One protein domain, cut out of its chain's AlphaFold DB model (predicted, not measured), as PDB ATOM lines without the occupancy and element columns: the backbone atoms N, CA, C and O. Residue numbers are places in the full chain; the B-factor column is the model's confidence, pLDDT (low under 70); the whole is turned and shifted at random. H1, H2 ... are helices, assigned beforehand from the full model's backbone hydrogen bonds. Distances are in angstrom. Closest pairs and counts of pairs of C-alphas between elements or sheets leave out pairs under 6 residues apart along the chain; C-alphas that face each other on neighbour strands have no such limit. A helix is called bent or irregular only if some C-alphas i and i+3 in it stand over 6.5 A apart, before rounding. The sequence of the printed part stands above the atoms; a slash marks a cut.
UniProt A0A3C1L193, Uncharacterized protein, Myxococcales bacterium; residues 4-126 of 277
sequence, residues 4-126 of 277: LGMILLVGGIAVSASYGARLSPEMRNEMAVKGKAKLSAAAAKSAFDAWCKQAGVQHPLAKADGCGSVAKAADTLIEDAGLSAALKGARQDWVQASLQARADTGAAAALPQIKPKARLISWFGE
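What this domain is: This is residues 4 to 126 of the 277 residues of an uncharacterized protein of Myxococcales bacterium (UniProt A0A3C1L193). Two long helices, H2 and H4, lie side by side and run opposite ways, making a long, slender two-helix body. At the end of this pair where H2 begins, H1 leads off as a straight arm, of which residues 4 to 18 stick out free, and the short H5 sits beside the start of H2; at the other end a long looping stretch with the tiny H3 joins H2 to H4. The printed part has 123 residues with five named helices, in the order H1, H2, H3, H4, H5, and no named strand, and its class is all helix. The whole is extended, with a radius of gyration of the C-alphas of 23.1 A, and the C-alphas span 78 by 31 by 25 A, the arm H1 adding to the length.

Where its parts are: Begin with the longest helix, H2, residues 25 to 54: find C-alpha 25 at (47.181, 20.297, -19.151) and follow x downward to C-alpha 54 at (6.410, 7.068, -16.620), 42.9 A away. H4, residues 85 to 109, takes x back upward, from C-alpha 85 at (7.826, -2.331, -22.871) over 36.0 A to C-alpha 109. Before H2 look for H1, residues 4 to 20, which starts at C-alpha 4, at (52.667, 54.338, -27.459), and runs 23.5 A while y falls. H5, residues 116 to 126, is 16.0 A long and ends with C-alpha 126 at (53.556, 27.322, -18.877). Between H2 and H4 you will find H3, residues 70 to 73, a helix of four residues and 5.7 A. No helix is bent or irregular.

How they stand to each other: Start with H2 and H4, the only two helices that touch, with 42 pairs of C-alphas within 8 A. Their closest C-alphas are those of Ala 44 and Ala 97, 4.6 A apart. Their lines stand at a shallow tilt of 24 degrees, and they run opposite ways, with centres 10.3 A apart. Look next at Phe 48 and Val 70: their C-alphas, 7.8 A apart, are the closest of H2 and H3, which are close but not clearly touching. H3 and H4 are near each other, with 5 pairs of C-alphas within 10 A but no pair within 8 A. At the beginning of H2, look at Met 27 and Arg 119, whose C-alphas, 7.5 A apart, are the closest of H2 and H5. These two are close but not clearly touching, at a steep tilt of 62 degrees, opposite ways. H5 and H1 are near each other, again with 5 pairs of C-alphas within 10 A. H1 is apart from H2, and H4 is apart from H5. In the backbone, every O i to N i+4 pair is within hydrogen-bond range in H1, H2, H4 and H5. H3 is too short for such a pair, and its one O i to N i+3 pair is not within range.

The domain as a whole: The two C-alphas farthest apart are those of Leu 4 and Ala 81, at 79.3 A. Residues 4 to 18, which belong to H1, stand free; without them the body has 108 residues and spans 62 by 23 by 22 A. The printed part has no cut between residues 4 and 126. The link from H1 to H2 is tight, that from H4 to H5 is short, and those from H2 to H3 and from H3 to H4 are long, with 15 and 11 residues. The mean pLDDT of the printed part is 83.6; look for values under 70 at residues 57 to 79 and residue 81, 24 residues of low confidence.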
ATOM      1  N   LEU A   4      51.779  55.410 -27.927       90.88
ATOM      2  CA  LEU A   4      52.667  54.338 -27.459       90.88
ATOM      3  C   LEU A   4      52.291  53.812 -26.061       90.88
ATOM      4  O   LEU A   4      52.191  52.606 -25.883       90.88
ATOM      5  N   GLY A   5      52.033  54.695 -25.086       87.94
ATOM      6  CA  GLY A   5      51.656  54.273 -23.727       87.94
ATOM      7  C   GLY A   5      50.339  53.491 -23.690       87.94
ATOM      8  O   GLY A   5      50.251  52.464 -23.023       87.94
ATOM      9  N   MET A   6      49.348  53.927 -24.474       90.69
ATOM     10  CA  MET A   6      48.056  53.247 -24.591       90.69
ATOM     11  C   MET A   6      48.184  51.889 -25.293       90.69
ATOM     12  O   MET A   6      47.591  50.917 -24.838       90.69
ATOM     13  N   ILE A   7      49.002  51.789 -26.347       93.69
ATOM     14  CA  ILE A   7      49.273  50.518 -27.037       93.69
ATOM     15  C   ILE A   7      49.940  49.517 -26.087       93.69
ATOM     16  O   ILE A   7      49.517  48.365 -26.032       93.69
ATOM     17  N   LEU A   8      50.943  49.944 -25.307       91.75
ATOM     18  CA  LEU A   8      51.601  49.075 -24.324       91.75
ATOM     19  C   LEU A   8      50.633  48.616 -23.229       91.75
ATOM     20  O   LEU A   8      50.649  47.446 -22.858       91.75
ATOM     21  N   LEU A   9      49.766  49.514 -22.753       89.56
ATOM     22  CA  LEU A   9      48.752  49.191 -21.754       89.56
ATOM     23  C   LEU A   9      47.756  48.147 -22.281       89.56
ATOM     24  O   LEU A   9      47.580  47.100 -21.663       89.56
ATOM     25  N   VAL A  10      47.138  48.404 -23.437       92.12
ATOM     26  CA  VAL A  10      46.147  47.498 -24.043       92.12
ATOM     27  C   VAL A  10      46.786  46.164 -24.428       92.12
ATOM     28  O   VAL A  10      46.235  45.107 -24.125       92.12
ATOM     29  N   GLY A  11      47.976  46.195 -25.033       92.69
ATOM     30  CA  GLY A  11      48.737  44.994 -25.368       92.69
ATOM     31  C   GLY A  11      49.103  44.177 -24.128       92.69
ATOM     32  O   GLY A  11      48.920  42.961 -24.115       92.69
ATOM     33  N   GLY A  12      49.544  44.836 -23.055       91.12
ATOM     34  CA  GLY A  12      49.840  44.194 -21.775       91.12
ATOM     35  C   GLY A  12      48.615  43.528 -21.142       91.12
ATOM     36  O   GLY A  12      48.717  42.393 -20.671       91.12
ATOM     37  N   ILE A  13      47.444  44.176 -21.188       91.38
ATOM     38  CA  ILE A  13      46.173  43.591 -20.725       91.38
ATOM     39  C   ILE A  13      45.818  42.358 -21.563       91.38
ATOM     40  O   ILE A  13      45.527  41.305 -21.003       91.38
ATOM     41  N   ALA A  14      45.888  42.451 -22.893       92.75
ATOM     42  CA  ALA A  14      45.557  41.333 -23.776       92.75
ATOM     43  C   ALA A  14      46.472  40.116 -23.541       92.75
ATOM     44  O   ALA A  14      45.996  38.981 -23.439       92.75
ATOM     45  N   VAL A  15      47.783  40.338 -23.398       91.88
ATOM     46  CA  VAL A  15      48.751  39.270 -23.109       91.88
ATOM     47  C   VAL A  15      48.522  38.694 -21.707       91.88
ATOM     48  O   VAL A  15      48.365  37.486 -21.560       91.88
ATOM     49  N   SER A  16      48.435  39.526 -20.670       90.31
ATOM     50  CA  SER A  16      48.242  39.027 -19.301       90.31
ATOM     51  C   SER A  16      46.912  38.284 -19.128       90.31
ATOM     52  O   SER A  16      46.902  37.200 -18.552       90.31
ATOM     53  N   ALA A  17      45.804  38.776 -19.688       90.56
ATOM     54  CA  ALA A  17      44.509  38.100 -19.602       90.56
ATOM     55  C   ALA A  17      44.494  36.760 -20.360       90.56
ATOM     56  O   ALA A  17      44.005  35.758 -19.836       90.56
ATOM     57  N   SER A  18      45.066  36.718 -21.570       92.19
ATOM     58  CA  SER A  18      45.064  35.506 -22.402       92.19
ATOM     59  C   SER A  18      45.883  34.359 -21.811       92.19
ATOM     60  O   SER A  18      45.491  33.202 -21.963       92.19
ATOM     61  N   TYR A  19      46.983  34.655 -21.114       92.00
ATOM     62  CA  TYR A  19      47.803  33.642 -20.443       92.00
ATOM     63  C   TYR A  19      47.381  33.405 -18.989       92.00
ATOM     64  O   TYR A  19      47.446  32.276 -18.512       92.00
ATOM     65  N   GLY A  20      46.855  34.421 -18.302       86.94
ATOM     66  CA  GLY A  20      46.335  34.292 -16.941       86.94
ATOM     67  C   GLY A  20      45.158  33.321 -16.836       86.94
ATOM     68  O   GLY A  20      45.059  32.581 -15.862       86.94
ATOM     69  N   ALA A  21      44.305  33.265 -17.863       89.88
ATOM     70  CA  ALA A  21      43.159  32.358 -17.913       89.88
ATOM     71  C   ALA A  21      43.503  30.926 -18.369       89.88
ATOM     72  O   ALA A  21      42.637  30.048 -18.339       89.88
ATOM     73  N   ARG A  22      44.739  30.662 -18.823       91.75
ATOM     74  CA  ARG A  22      45.119  29.323 -19.285       91.75
ATOM     75  C   ARG A  22      45.307  28.383 -18.106       91.75
ATOM     76  O   ARG A  22      45.972  28.688 -17.125       91.75
ATOM     77  N   LEU A  23      44.719  27.207 -18.249       91.06
ATOM     78  CA  LEU A  23      44.847  26.101 -17.318       91.06
ATOM     79  C   LEU A  23      45.950  25.171 -17.807       91.06
ATOM     80  O   LEU A  23      46.004  24.882 -19.008       91.06
ATOM     81  N   SER A  24      46.758  24.653 -16.882       91.75
ATOM     82  CA  SER A  24      47.736  23.626 -17.239       91.75
ATOM     83  C   SER A  24      47.031  22.383 -17.815       91.75
ATOM     84  O   SER A  24      45.854  22.144 -17.512       91.75
ATOM     85  N   PRO A  25      47.688  21.572 -18.664       92.00
ATOM     86  CA  PRO A  25      47.181  20.297 -19.151       92.00
ATOM     87  C   PRO A  25      46.624  19.417 -18.033       92.00
ATOM     88  O   PRO A  25      45.534  18.867 -18.190       92.00
ATOM     89  N   GLU A  26      47.302  19.348 -16.884       90.81
ATOM     90  CA  GLU A  26      46.844  18.552 -15.742       90.81
ATOM     91  C   GLU A  26      45.536  19.102 -15.174       90.81
ATOM     92  O   GLU A  26      44.594  18.343 -14.948       90.81
ATOM     93  N   MET A  27      45.437  20.425 -14.997       91.75
ATOM     94  CA  MET A  27      44.214  21.068 -14.511       91.75
ATOM     95  C   MET A  27      43.055  20.924 -15.501       91.75
ATOM     96  O   MET A  27      41.918  20.709 -15.079       91.75
ATOM     97  N   ARG A  28      43.323  21.018 -16.811       94.19
ATOM     98  CA  ARG A  28      42.315  20.800 -17.862       94.19
ATOM     99  C   ARG A  28      41.800  19.370 -17.845       94.19
ATOM    100  O   ARG A  28      40.590  19.177 -17.891       94.19
ATOM    101  N   ASN A  29      42.694  18.390 -17.738       94.19
ATOM    102  CA  ASN A  29      42.308  16.988 -17.646       94.19
ATOM    103  C   ASN A  29      41.503  16.714 -16.363       94.19
ATOM    104  O   ASN A  29      40.432  16.115 -16.423       94.19
ATOM    105  N   GLU A  30      41.955  17.232 -15.214       94.25
ATOM    106  CA  GLU A  30      41.233  17.115 -13.941       94.25
ATOM    107  C   GLU A  30      39.814  17.702 -14.047       94.25
ATOM    108  O   GLU A  30      38.840  17.058 -13.649       94.25
ATOM    109  N   MET A  31      39.674  18.903 -14.620       94.12
ATOM    110  CA  MET A  31      38.370  19.541 -14.821       94.12
ATOM    111  C   MET A  31      37.495  18.815 -15.837       94.12
ATOM    112  O   MET A  31      36.291  18.721 -15.613       94.12
ATOM    113  N   ALA A  32      38.067  18.280 -16.916       96.38
ATOM    114  CA  ALA A  32      37.323  17.513 -17.907       96.38
ATOM    115  C   ALA A  32      36.735  16.237 -17.290       96.38
ATOM    116  O   ALA A  32      35.540  15.980 -17.431       96.38
ATOM    117  N   VAL A  33      37.538  15.480 -16.536       96.06
ATOM    118  CA  VAL A  33      37.091  14.246 -15.874       96.06
ATOM    119  C   VAL A  33      36.059  14.547 -14.782       96.06
ATOM    120  O   VAL A  33      35.001  13.917 -14.747       96.06
ATOM    121  N   LYS A  34      36.294  15.554 -13.927       95.25
ATOM    122  CA  LYS A  34      35.315  15.965 -12.901       95.25
ATOM    123  C   LYS A  34      34.027  16.518 -13.512       95.25
ATOM    124  O   LYS A  34      32.937  16.233 -13.017       95.25
ATOM    125  N   GLY A  35      34.142  17.295 -14.586       95.69
ATOM    126  CA  GLY A  35      33.013  17.823 -15.344       95.69
ATOM    127  C   GLY A  35      32.171  16.701 -15.940       95.69
ATOM    128  O   GLY A  35      30.957  16.686 -15.748       95.69
ATOM    129  N   LYS A  36      32.820  15.714 -16.571       96.69
ATOM    130  CA  LYS A  36      32.165  14.515 -17.102       96.69
ATOM    131  C   LYS A  36      31.412  13.755 -16.009       96.69
ATOM    132  O   LYS A  36      30.234  13.481 -16.198       96.69
ATOM    133  N   ALA A  37      32.037  13.508 -14.856       95.38
ATOM    134  CA  ALA A  37      31.391  12.839 -13.721       95.38
ATOM    135  C   ALA A  37      30.152  13.593 -13.208       95.38
ATOM    136  O   ALA A  37      29.120  12.990 -12.920       95.38
ATOM    137  N   LYS A  38      30.218  14.929 -13.135       95.50
ATOM    138  CA  LYS A  38      29.067  15.755 -12.741       95.50
ATOM    139  C   LYS A  38      27.933  15.687 -13.767       95.50
ATOM    140  O   LYS A  38      26.769  15.600 -13.378       95.50
ATOM    141  N   LEU A  39      28.261  15.729 -15.060       96.31
ATOM    142  CA  LEU A  39      27.282  15.640 -16.144       96.31
ATOM    143  C   LEU A  39      26.621  14.258 -16.200       96.31
ATOM    144  O   LEU A  39      25.399  14.190 -16.303       96.31
ATOM    145  N   SER A  40      27.383  13.168 -16.072       94.00
ATOM    146  CA  SER A  40      26.811  11.818 -16.070       94.00
ATOM    147  C   SER A  40      25.973  11.542 -14.820       94.00
ATOM    148  O   SER A  40      24.899  10.956 -14.938       94.00
ATOM    149  N   ALA A  41      26.359  12.056 -13.647       92.06
ATOM    150  CA  ALA A  41      25.510  12.005 -12.454       92.06
ATOM    151  C   ALA A  41      24.179  12.762 -12.642       92.06
ATOM    152  O   ALA A  41      23.121  12.269 -12.242       92.06
ATOM    153  N   ALA A  42      24.205  13.937 -13.280       92.69
ATOM    154  CA  ALA A  42      22.990  14.686 -13.605       92.69
ATOM    155  C   ALA A  42      22.114  13.948 -14.634       92.69
ATOM    156  O   ALA A  42      20.894  13.901 -14.472       92.69
ATOM    157  N   ALA A  43      22.724  13.325 -15.647       93.62
ATOM    158  CA  ALA A  43      22.023  12.507 -16.635       93.62
ATOM    159  C   ALA A  43      21.346  11.283 -15.994       93.62
ATOM    160  O   ALA A  43      20.172  11.035 -16.253       93.62
ATOM    161  N   ALA A  44      22.041  10.575 -15.095       91.19
ATOM    162  CA  ALA A  44      21.476   9.453 -14.345       91.19
ATOM    163  C   ALA A  44      20.261   9.873 -13.506       91.19
ATOM    164  O   ALA A  44      19.241   9.185 -13.508       91.19
ATOM    165  N   LYS A  45      20.337  11.036 -12.843       89.75
ATOM    166  CA  LYS A  45      19.202  11.607 -12.110       89.75
ATOM    167  C   LYS A  45      18.032  11.948 -13.039       89.75
ATOM    168  O   LYS A  45      16.901  11.593 -12.737       89.75
ATOM    169  N   SER A  46      18.293  12.592 -14.175       91.69
ATOM    170  CA  SER A  46      17.240  12.927 -15.140       91.69
ATOM    171  C   SER A  46      16.555  11.679 -15.707       91.69
ATOM    172  O   SER A  46      15.338  11.680 -15.884       91.69
ATOM    173  N   ALA A  47      17.317  10.618 -15.994       91.00
ATOM    174  CA  ALA A  47      16.775   9.345 -16.468       91.00
ATOM    175  C   ALA A  47      15.905   8.671 -15.396       91.00
ATOM    176  O   ALA A  47      14.821   8.170 -15.690       91.00
ATOM    177  N   PHE A  48      16.341   8.732 -14.137       88.00
ATOM    178  CA  PHE A  48      15.566   8.260 -12.995       88.00
ATOM    179  C   PHE A  48      14.241   9.020 -12.828       88.00
ATOM    180  O   PHE A  48      13.188   8.397 -12.704       88.00
ATOM    181  N   ASP A  49      14.272  10.355 -12.883       86.75
ATOM    182  CA  ASP A  49      13.072  11.193 -12.770       86.75
ATOM    183  C   ASP A  49      12.075  10.889 -13.909       86.75
ATOM    184  O   ASP A  49      10.864  10.798 -13.686       86.75
ATOM    185  N   ALA A  50      12.579  10.668 -15.131       89.44
ATOM    186  CA  ALA A  50      11.770  10.264 -16.280       89.44
ATOM    187  C   ALA A  50      11.120   8.887 -16.079       89.44
ATOM    188  O   ALA A  50       9.931   8.724 -16.366       89.44
ATOM    189  N   TRP A  51      11.866   7.919 -15.542       87.56
ATOM    190  CA  TRP A  51      11.338   6.603 -15.197       87.56
ATOM    191  C   TRP A  51      10.256   6.682 -14.104       87.56
ATOM    192  O   TRP A  51       9.153   6.181 -14.336       87.56
ATOM    193  N   CYS A  52      10.491   7.369 -12.971       83.56
ATOM    194  CA  CYS A  52       9.470   7.508 -11.912       83.56
ATOM    195  C   CYS A  52       8.210   8.237 -12.456       83.56
ATOM    196  O   CYS A  52       7.088   7.878 -12.091       83.56
ATOM    197  N   LYS A  53       8.356   9.199 -13.389       86.31
ATOM    198  CA  LYS A  53       7.219   9.855 -14.068       86.31
ATOM    199  C   LYS A  53       6.415   8.886 -14.946       86.31
ATOM    200  O   LYS A  53       5.187   8.902 -14.890       86.31
ATOM    201  N   GLN A  54       7.078   8.056 -15.756       86.06
ATOM    202  CA  GLN A  54       6.410   7.068 -16.620       86.06
ATOM    203  C   GLN A  54       5.754   5.935 -15.830       86.06
ATOM    204  O   GLN A  54       4.712   5.429 -16.236       86.06
ATOM    205  N   ALA A  55       6.327   5.571 -14.684       81.75
ATOM    206  CA  ALA A  55       5.759   4.590 -13.768       81.75
ATOM    207  C   ALA A  55       4.433   5.052 -13.122       81.75
ATOM    208  O   ALA A  55       3.837   4.298 -12.358       81.75
ATOM    209  N   GLY A  56       3.969   6.281 -13.391       73.31
ATOM    210  CA  GLY A  56       2.732   6.818 -12.820       73.31
ATOM    211  C   GLY A  56       2.827   7.091 -11.317       73.31
ATOM    212  O   GLY A  56       1.805   7.277 -10.659       73.31
ATOM    213  N   VAL A  57       4.041   7.131 -10.760       63.38
ATOM    214  CA  VAL A  57       4.276   7.364  -9.332       63.38
ATOM    215  C   VAL A  57       4.153   8.866  -9.053       63.38
ATOM    216  O   VAL A  57       5.138   9.596  -8.993       63.38
ATOM    217  N   GLN A  58       2.920   9.349  -8.891       50.31
ATOM    218  CA  GLN A  58       2.619  10.671  -8.337       50.31
ATOM    219  C   GLN A  58       2.291  10.543  -6.834       50.31
ATOM    220  O   GLN A  58       1.116  10.561  -6.512       50.31
ATOM    221  N   HIS A  59       3.241  10.359  -5.897       41.50
ATOM    222  CA  HIS A  59       3.038  10.704  -4.460       41.50
ATOM    223  C   HIS A  59       4.290  10.446  -3.571       41.50
ATOM    224  O   HIS A  59       5.127   9.602  -3.894       41.50
ATOM    225  N   PRO A  60       4.418  11.119  -2.404       43.31
ATOM    226  CA  PRO A  60       5.611  11.211  -1.557       43.31
ATOM    227  C   PRO A  60       5.897   9.969  -0.685       43.31
ATOM    228  O   PRO A  60       6.708  10.040   0.238       43.31
ATOM    229  N   LEU A  61       5.268   8.823  -0.973       39.56
ATOM    230  CA  LEU A  61       5.452   7.563  -0.234       39.56
ATOM    231  C   LEU A  61       6.455   6.593  -0.883       39.56
ATOM    232  O   LEU A  61       6.780   5.568  -0.292       39.56
ATOM    233  N   ALA A  62       7.078   6.952  -2.009       45.44
ATOM    234  CA  ALA A  62       8.187   6.184  -2.589       45.44
ATOM    235  C   ALA A  62       9.509   6.259  -1.781       45.44
ATOM    236  O   ALA A  62      10.568   5.881  -2.282       45.44
ATOM    237  N   LYS A  63       9.457   6.726  -0.524       46.34
ATOM    238  CA  LYS A  63      10.550   6.625   0.454       46.34
ATOM    239  C   LYS A  63      10.787   5.192   0.953       46.34
ATOM    240  O   LYS A  63      11.870   4.956   1.476       46.34
ATOM    241  N   ALA A  64       9.834   4.270   0.794       45.72
ATOM    242  CA  ALA A  64       9.986   2.902   1.299       45.72
ATOM    243  C   ALA A  64      10.716   1.959   0.318       45.72
ATOM    244  O   ALA A  64      11.749   1.428   0.704       45.72
ATOM    245  N   ASP A  65      10.292   1.822  -0.950       49.03
ATOM    246  CA  ASP A  65      10.700   0.628  -1.734       49.03
ATOM    247  C   ASP A  65      11.293   0.846  -3.143       49.03
ATOM    248  O   ASP A  65      11.467  -0.120  -3.881       49.03
ATOM    249  N   GLY A  66      11.676   2.059  -3.567       51.19
ATOM    250  CA  GLY A  66      12.386   2.138  -4.861       51.19
ATOM    251  C   GLY A  66      12.774   3.499  -5.420       51.19
ATOM    252  O   GLY A  66      13.856   3.603  -5.987       51.19
ATOM    253  N   CYS A  67      11.981   4.562  -5.222       52.75
ATOM    254  CA  CYS A  67      12.406   5.915  -5.634       52.75
ATOM    255  C   CYS A  67      13.100   6.706  -4.483       52.75
ATOM    256  O   CYS A  67      13.455   7.870  -4.654       52.75
ATOM    257  N   GLY A  68      13.316   6.098  -3.304       47.72
ATOM    258  CA  GLY A  68      13.805   6.775  -2.087       47.72
ATOM    259  C   GLY A  68      15.329   6.896  -1.948       47.72
ATOM    260  O   GLY A  68      15.816   7.755  -1.216       47.72
ATOM    261  N   SER A  69      16.103   6.078  -2.669       53.56
ATOM    262  CA  SER A  69      17.551   6.268  -2.803       53.56
ATOM    263  C   SER A  69      18.045   5.673  -4.121       53.56
ATOM    264  O   SER A  69      17.998   4.459  -4.324       53.56
ATOM    265  N   VAL A  70      18.545   6.534  -5.010       54.53
ATOM    266  CA  VAL A  70      19.083   6.172  -6.338       54.53
ATOM    267  C   VAL A  70      20.169   5.088  -6.236       54.53
ATOM    268  O   VAL A  70      20.347   4.285  -7.144       54.53
ATOM    269  N   ALA A  71      20.872   5.031  -5.101       53.78
ATOM    270  CA  ALA A  71      21.969   4.101  -4.874       53.78
ATOM    271  C   ALA A  71      21.529   2.640  -4.689       53.78
ATOM    272  O   ALA A  71      22.226   1.769  -5.192       53.78
ATOM    273  N   LYS A  72      20.410   2.361  -4.002       55.00
ATOM    274  CA  LYS A  72      19.981   0.975  -3.721       55.00
ATOM    275  C   LYS A  72      19.139   0.372  -4.842       55.00
ATOM    276  O   LYS A  72      19.268  -0.812  -5.120       55.00
ATOM    277  N   ALA A  73      18.325   1.188  -5.509       56.81
ATOM    278  CA  ALA A  73      17.386   0.712  -6.520       56.81
ATOM    279  C   ALA A  73      18.059   0.232  -7.822       56.81
ATOM    280  O   ALA A  73      17.473  -0.560  -8.552       56.81
ATOM    281  N   ALA A  74      19.283   0.690  -8.113       57.34
ATOM    282  CA  ALA A  74      20.058   0.191  -9.249       57.34
ATOM    283  C   ALA A  74      20.624  -1.224  -9.011       57.34
ATOM    284  O   ALA A  74      20.860  -1.945  -9.976       57.34
ATOM    285  N   ASP A  75      20.827  -1.618  -7.748       57.34
ATOM    286  CA  ASP A  75      21.433  -2.907  -7.387       57.34
ATOM    287  C   ASP A  75      20.376  -3.990  -7.094       57.34
ATOM    288  O   ASP A  75      20.652  -5.181  -7.243       57.34
ATOM    289  N   THR A  76      19.144  -3.611  -6.739       60.97
ATOM    290  CA  THR A  76      18.018  -4.545  -6.624       60.97
ATOM    291  C   THR A  76      17.319  -4.739  -7.970       60.97
ATOM    292  O   THR A  76      16.549  -3.902  -8.445       60.97
ATOM    293  N   LEU A  77      17.555  -5.900  -8.583       56.88
ATOM    294  CA  LEU A  77      16.768  -6.411  -9.702       56.88
ATOM    295  C   LEU A  77      15.325  -6.659  -9.239       56.88
ATOM    296  O   LEU A  77      14.981  -7.756  -8.816       56.88
ATOM    297  N   ILE A  78      14.461  -5.644  -9.319       61.44
ATOM    298  CA  ILE A  78      13.017  -5.894  -9.384       61.44
ATOM    299  C   ILE A  78      12.801  -6.781 -10.614       61.44
ATOM    300  O   ILE A  78      13.263  -6.422 -11.707       61.44
ATOM    301  N   GLU A  79      12.181  -7.946 -10.426       65.81
ATOM    302  CA  GLU A  79      11.830  -8.842 -11.524       65.81
ATOM    303  C   GLU A  79      10.990  -8.067 -12.550       65.81
ATOM    304  O   GLU A  79       9.987  -7.445 -12.212       65.81
ATOM    305  N   ASP A  80      11.390  -8.101 -13.824       70.38
ATOM    306  CA  ASP A  80      10.714  -7.397 -14.932       70.38
ATOM    307  C   ASP A  80       9.309  -7.956 -15.260       70.38
ATOM    308  O   ASP A  80       8.699  -7.600 -16.283       70.38
ATOM    309  N   ALA A  81       8.806  -8.867 -14.425       69.06
ATOM    310  CA  ALA A  81       7.506  -9.493 -14.547       69.06
ATOM    311  C   ALA A  81       6.408  -8.439 -14.321       69.06
ATOM    312  O   ALA A  81       6.189  -7.965 -13.213       69.06
ATOM    313  N   GLY A  82       5.729  -8.049 -15.404       75.38
ATOM    314  CA  GLY A  82       4.585  -7.128 -15.368       75.38
ATOM    315  C   GLY A  82       4.857  -5.686 -15.810       75.38
ATOM    316  O   GLY A  82       3.908  -4.913 -15.921       75.38
ATOM    317  N   LEU A  83       6.101  -5.301 -16.127       80.38
ATOM    318  CA  LEU A  83       6.389  -3.962 -16.665       80.38
ATOM    319  C   LEU A  83       6.024  -3.861 -18.158       80.38
ATOM    320  O   LEU A  83       6.295  -4.777 -18.941       80.38
ATOM    321  N   SER A  84       5.471  -2.719 -18.577       87.56
ATOM    322  CA  SER A  84       5.256  -2.416 -19.999       87.56
ATOM    323  C   SER A  84       6.590  -2.251 -20.741       87.56
ATOM    324  O   SER A  84       7.606  -1.896 -20.141       87.56
ATOM    325  N   ALA A  85       6.608  -2.474 -22.061       88.00
ATOM    326  CA  ALA A  85       7.826  -2.331 -22.871       88.00
ATOM    327  C   ALA A  85       8.452  -0.924 -22.765       88.00
ATOM    328  O   ALA A  85       9.669  -0.801 -22.653       88.00
ATOM    329  N   ALA A  86       7.620   0.123 -22.722       85.81
ATOM    330  CA  ALA A  86       8.073   1.501 -22.535       85.81
ATOM    331  C   ALA A  86       8.771   1.702 -21.178       85.81
ATOM    332  O   ALA A  86       9.851   2.285 -21.111       85.81
ATOM    333  N   LEU A  87       8.193   1.148 -20.107       84.88
ATOM    334  CA  LEU A  87       8.745   1.268 -18.760       84.88
ATOM    335  C   LEU A  87      10.046   0.466 -18.592       84.88
ATOM    336  O   LEU A  87      10.955   0.916 -17.893       84.88
ATOM    337  N   LYS A  88      10.166  -0.682 -19.276       86.31
ATOM    338  CA  LYS A  88      11.419  -1.453 -19.367       86.31
ATOM    339  C   LYS A  88      12.523  -0.655 -20.059       86.31
ATOM    340  O   LYS A  88      13.632  -0.614 -19.536       86.31
ATOM    341  N   GLY A  89      12.213   0.018 -21.169       88.69
ATOM    342  CA  GLY A  89      13.159   0.898 -21.864       88.69
ATOM    343  C   GLY A  89      13.660   2.033 -20.967       88.69
ATOM    344  O   GLY A  89      14.861   2.154 -20.743       88.69
ATOM    345  N   ALA A  90      12.748   2.781 -20.336       88.62
ATOM    346  CA  ALA A  90      13.123   3.867 -19.424       88.62
ATOM    347  C   ALA A  90      13.949   3.386 -18.215       88.62
ATOM    348  O   ALA A  90      14.864   4.078 -17.765       88.62
ATOM    349  N   ARG A  91      13.660   2.183 -17.696       87.00
ATOM    350  CA  ARG A  91      14.470   1.558 -16.643       87.00
ATOM    351  C   ARG A  91      15.876   1.228 -17.146       87.00
ATOM    352  O   ARG A  91      16.842   1.523 -16.448       87.00
ATOM    353  N   GLN A  92      15.999   0.616 -18.324       90.44
ATOM    354  CA  GLN A  92      17.294   0.281 -18.924       90.44
ATOM    355  C   GLN A  92      18.148   1.534 -19.140       90.44
ATOM    356  O   GLN A  92      19.318   1.536 -18.756       90.44
ATOM    357  N   ASP A  93      17.554   2.614 -19.652       90.50
ATOM    358  CA  ASP A  93      18.233   3.899 -19.845       90.50
ATOM    359  C   ASP A  93      18.768   4.463 -18.524       90.50
ATOM    360  O   ASP A  93      19.925   4.881 -18.432       90.50
ATOM    361  N   TRP A  94      17.954   4.424 -17.465       91.25
ATOM    362  CA  TRP A  94      18.379   4.847 -16.134       91.25
ATOM    363  C   TRP A  94      19.512   3.979 -15.567       91.25
ATOM    364  O   TRP A  94      20.484   4.521 -15.027       91.25
ATOM    365  N   VAL A  95      19.429   2.651 -15.695       88.44
ATOM    366  CA  VAL A  95      20.479   1.732 -15.222       88.44
ATOM    367  C   VAL A  95      21.793   1.997 -15.958       88.44
ATOM    368  O   VAL A  95      22.828   2.156 -15.310       88.44
ATOM    369  N   GLN A  96      21.760   2.124 -17.288       92.56
ATOM    370  CA  GLN A  96      22.946   2.437 -18.089       92.56
ATOM    371  C   GLN A  96      23.549   3.793 -17.702       92.56
ATOM    372  O   GLN A  96      24.752   3.891 -17.451       92.56
ATOM    373  N   ALA A  97      22.717   4.828 -17.556       90.94
ATOM    374  CA  ALA A  97      23.169   6.142 -17.114       90.94
ATOM    375  C   ALA A  97      23.789   6.099 -15.704       90.94
ATOM    376  O   ALA A  97      24.798   6.756 -15.447       90.94
ATOM    377  N   SER A  98      23.235   5.289 -14.798       89.69
ATOM    378  CA  SER A  98      23.745   5.117 -13.433       89.69
ATOM    379  C   SER A  98      25.079   4.372 -13.392       89.69
ATOM    380  O   SER A  98      25.973   4.765 -12.642       89.69
ATOM    381  N   LEU A  99      25.252   3.330 -14.212       91.12
ATOM    382  CA  LEU A  99      26.528   2.624 -14.356       91.12
ATOM    383  C   LEU A  99      27.611   3.554 -14.912       91.12
ATOM    384  O   LEU A  99      28.707   3.617 -14.355       91.12
ATOM    385  N   GLN A 100      27.281   4.338 -15.942       94.19
ATOM    386  CA  GLN A 100      28.195   5.332 -16.501       94.19
ATOM    387  C   GLN A 100      28.564   6.406 -15.467       94.19
ATOM    388  O   GLN A 100      29.739   6.740 -15.317       94.19
ATOM    389  N   ALA A 101      27.590   6.901 -14.698       92.69
ATOM    390  CA  ALA A 101      27.831   7.865 -13.627       92.69
ATOM    391  C   ALA A 101      28.744   7.302 -12.526       92.69
ATOM    392  O   ALA A 101      29.650   7.998 -12.061       92.69
ATOM    393  N   ARG A 102      28.550   6.036 -12.127       92.31
ATOM    394  CA  ARG A 102      29.426   5.339 -11.168       92.31
ATOM    395  C   ARG A 102      30.847   5.201 -11.721       92.31
ATOM    396  O   ARG A 102      31.797   5.521 -11.008       92.31
ATOM    397  N   ALA A 103      30.993   4.797 -12.984       94.88
ATOM    398  CA  ALA A 103      32.291   4.669 -13.645       94.88
ATOM    399  C   ALA A 103      33.032   6.016 -13.732       94.88
ATOM    400  O   ALA A 103      34.195   6.104 -13.338       94.88
ATOM    401  N   ASP A 104      32.357   7.084 -14.169       93.56
ATOM    402  CA  ASP A 104      32.962   8.419 -14.268       93.56
ATOM    403  C   ASP A 104      33.293   9.007 -12.887       93.56
ATOM    404  O   ASP A 104      34.332   9.645 -12.719       93.56
ATOM    405  N   THR A 105      32.448   8.767 -11.877       94.25
ATOM    406  CA  THR A 105      32.720   9.189 -10.492       94.25
ATOM    407  C   THR A 105      33.930   8.452  -9.923       94.25
ATOM    408  O   THR A 105      34.783   9.081  -9.297       94.25
ATOM    409  N   GLY A 106      34.049   7.146 -10.179       94.94
ATOM    410  CA  GLY A 106      35.226   6.357  -9.815       94.94
ATOM    411  C   GLY A 106      36.497   6.875 -10.491       94.94
ATOM    412  O   GLY A 106      37.506   7.084  -9.818       94.94
ATOM    413  N   ALA A 107      36.432   7.182 -11.790       95.62
ATOM    414  CA  ALA A 107      37.545   7.779 -12.527       95.62
ATOM    415  C   ALA A 107      37.950   9.152 -11.957       95.62
ATOM    416  O   ALA A 107      39.136   9.426 -11.793       95.62
ATOM    417  N   ALA A 108      36.980  10.000 -11.599       94.94
ATOM    418  CA  ALA A 108      37.243  11.297 -10.977       94.94
ATOM    419  C   ALA A 108      37.831  11.173  -9.562       94.94
ATOM    420  O   ALA A 108      38.694  11.970  -9.191       94.94
ATOM    421  N   ALA A 109      37.388  10.184  -8.781       95.00
ATOM    422  CA  ALA A 109      37.909   9.901  -7.444       95.00
ATOM    423  C   ALA A 109      39.340   9.338  -7.474       95.00
ATOM    424  O   ALA A 109      40.105   9.574  -6.542       95.00
ATOM    425  N   ALA A 110      39.711   8.638  -8.551       96.00
ATOM    426  CA  ALA A 110      41.052   8.092  -8.753       96.00
ATOM    427  C   ALA A 110      42.093   9.141  -9.189       96.00
ATOM    428  O   ALA A 110      43.287   8.836  -9.227       96.00
ATOM    429  N   LEU A 111      41.678  10.369  -9.524       94.12
ATOM    430  CA  LEU A 111      42.616  11.422  -9.908       94.12
ATOM    431  C   LEU A 111      43.545  11.786  -8.740       94.12
ATOM    432  O   LEU A 111      43.078  11.960  -7.608       94.12
ATOM    433  N   PRO A 112      44.851  11.986  -8.998       93.62
ATOM    434  CA  PRO A 112      45.767  12.441  -7.966       93.62
ATOM    435  C   PRO A 112      45.341  13.824  -7.464       93.62
ATOM    436  O   PRO A 112      45.074  14.740  -8.244       93.62
ATOM    437  N   GLN A 113      45.307  13.996  -6.143       91.88
ATOM    438  CA  GLN A 113      45.051  15.297  -5.529       91.88
ATOM    439  C   GLN A 113      46.242  16.225  -5.801       91.88
ATOM    440  O   GLN A 113      47.281  16.147  -5.139       91.88
ATOM    441  N   ILE A 114      46.105  17.109  -6.793       90.50
ATOM    442  CA  ILE A 114      47.146  18.083  -7.116       90.50
ATOM    443  C   ILE A 114      47.205  19.114  -5.985       90.50
ATOM    444  O   ILE A 114      46.301  19.936  -5.824       90.50
ATOM    445  N   LYS A 115      48.290  19.082  -5.203       94.69
ATOM    446  CA  LYS A 115      48.520  20.036  -4.108       94.69
ATOM    447  C   LYS A 115      48.463  21.480  -4.640       94.69
ATOM    448  O   LYS A 115      49.017  21.737  -5.711       94.69
ATOM    449  N   PRO A 116      47.907  22.450  -3.887       93.19
ATOM    450  CA  PRO A 116      47.773  23.837  -4.348       93.19
ATOM    451  C   PRO A 116      49.074  24.457  -4.880       93.19
ATOM    452  O   PRO A 116      49.067  25.124  -5.911       93.19
ATOM    453  N   LYS A 117      50.216  24.170  -4.239       94.25
ATOM    454  CA  LYS A 117      51.533  24.648  -4.692       94.25
ATOM    455  C   LYS A 117      51.944  24.075  -6.054       94.25
ATOM    456  O   LYS A 117      52.480  24.805  -6.876       94.25
ATOM    457  N   ALA A 118      51.667  22.795  -6.307       92.88
ATOM    458  CA  ALA A 118      51.994  22.152  -7.580       92.88
ATOM    459  C   ALA A 118      51.166  22.736  -8.737       92.88
ATOM    460  O   ALA A 118      51.698  22.912  -9.829       92.88
ATOM    461  N   ARG A 119      49.904  23.116  -8.475       90.12
ATOM    462  CA  ARG A 119      49.054  23.825  -9.450       90.12
ATOM    463  C   ARG A 119      49.667  25.157  -9.861       90.12
ATOM    464  O   ARG A 119      49.783  25.429 -11.048       90.12
ATOM    465  N   LEU A 120      50.092  25.958  -8.881       93.19
ATOM    466  CA  LEU A 120      50.696  27.261  -9.144       93.19
ATOM    467  C   LEU A 120      52.010  27.130  -9.922       93.19
ATOM    468  O   LEU A 120      52.229  27.884 -10.860       93.19
ATOM    469  N   ILE A 121      52.862  26.166  -9.558       94.50
ATOM    470  CA  ILE A 121      54.151  25.947 -10.229       94.50
ATOM    471  C   ILE A 121      53.950  25.473 -11.672       94.50
ATOM    472  O   ILE A 121      54.589  26.021 -12.566       94.50
ATOM    473  N   SER A 122      53.057  24.505 -11.911       92.75
ATOM    474  CA  SER A 122      52.752  24.033 -13.272       92.75
ATOM    475  C   SER A 122      52.183  25.169 -14.131       92.75
ATOM    476  O   SER A 122      52.708  25.461 -15.204       92.75
ATOM    477  N   TRP A 123      51.202  25.911 -13.605       93.75
ATOM    478  CA  TRP A 123      50.660  27.092 -14.280       93.75
ATOM    479  C   TRP A 123      51.737  28.141 -14.590       93.75
ATOM    480  O   TRP A 123      51.798  28.655 -15.707       93.75
ATOM    481  N   PHE A 124      52.610  28.448 -13.627       94.62
ATOM    482  CA  PHE A 124      53.663  29.445 -13.809       94.62
ATOM    483  C   PHE A 124      54.714  28.990 -14.832       94.62
ATOM    484  O   PHE A 124      55.195  29.810 -15.611       94.62
ATOM    485  N   GLY A 125      55.032  27.694 -14.877       93.31
ATOM    486  CA  GLY A 125      55.941  27.120 -15.869       93.31
ATOM    487  C   GLY A 125      55.446  27.291 -17.308       93.31
ATOM    488  O   GLY A 125      56.245  27.558 -18.199       93.31
ATOM    489  N   GLU A 126      54.135  27.204 -17.533       92.62
ATOM    490  CA  GLU A 126      53.556  27.322 -18.877       92.62
ATOM    491  C   GLU A 126      53.142  28.744 -19.259       92.62
ATOM    492  O   GLU A 126      53.314  29.167 -20.401       92.62
TER     493      GLU A 126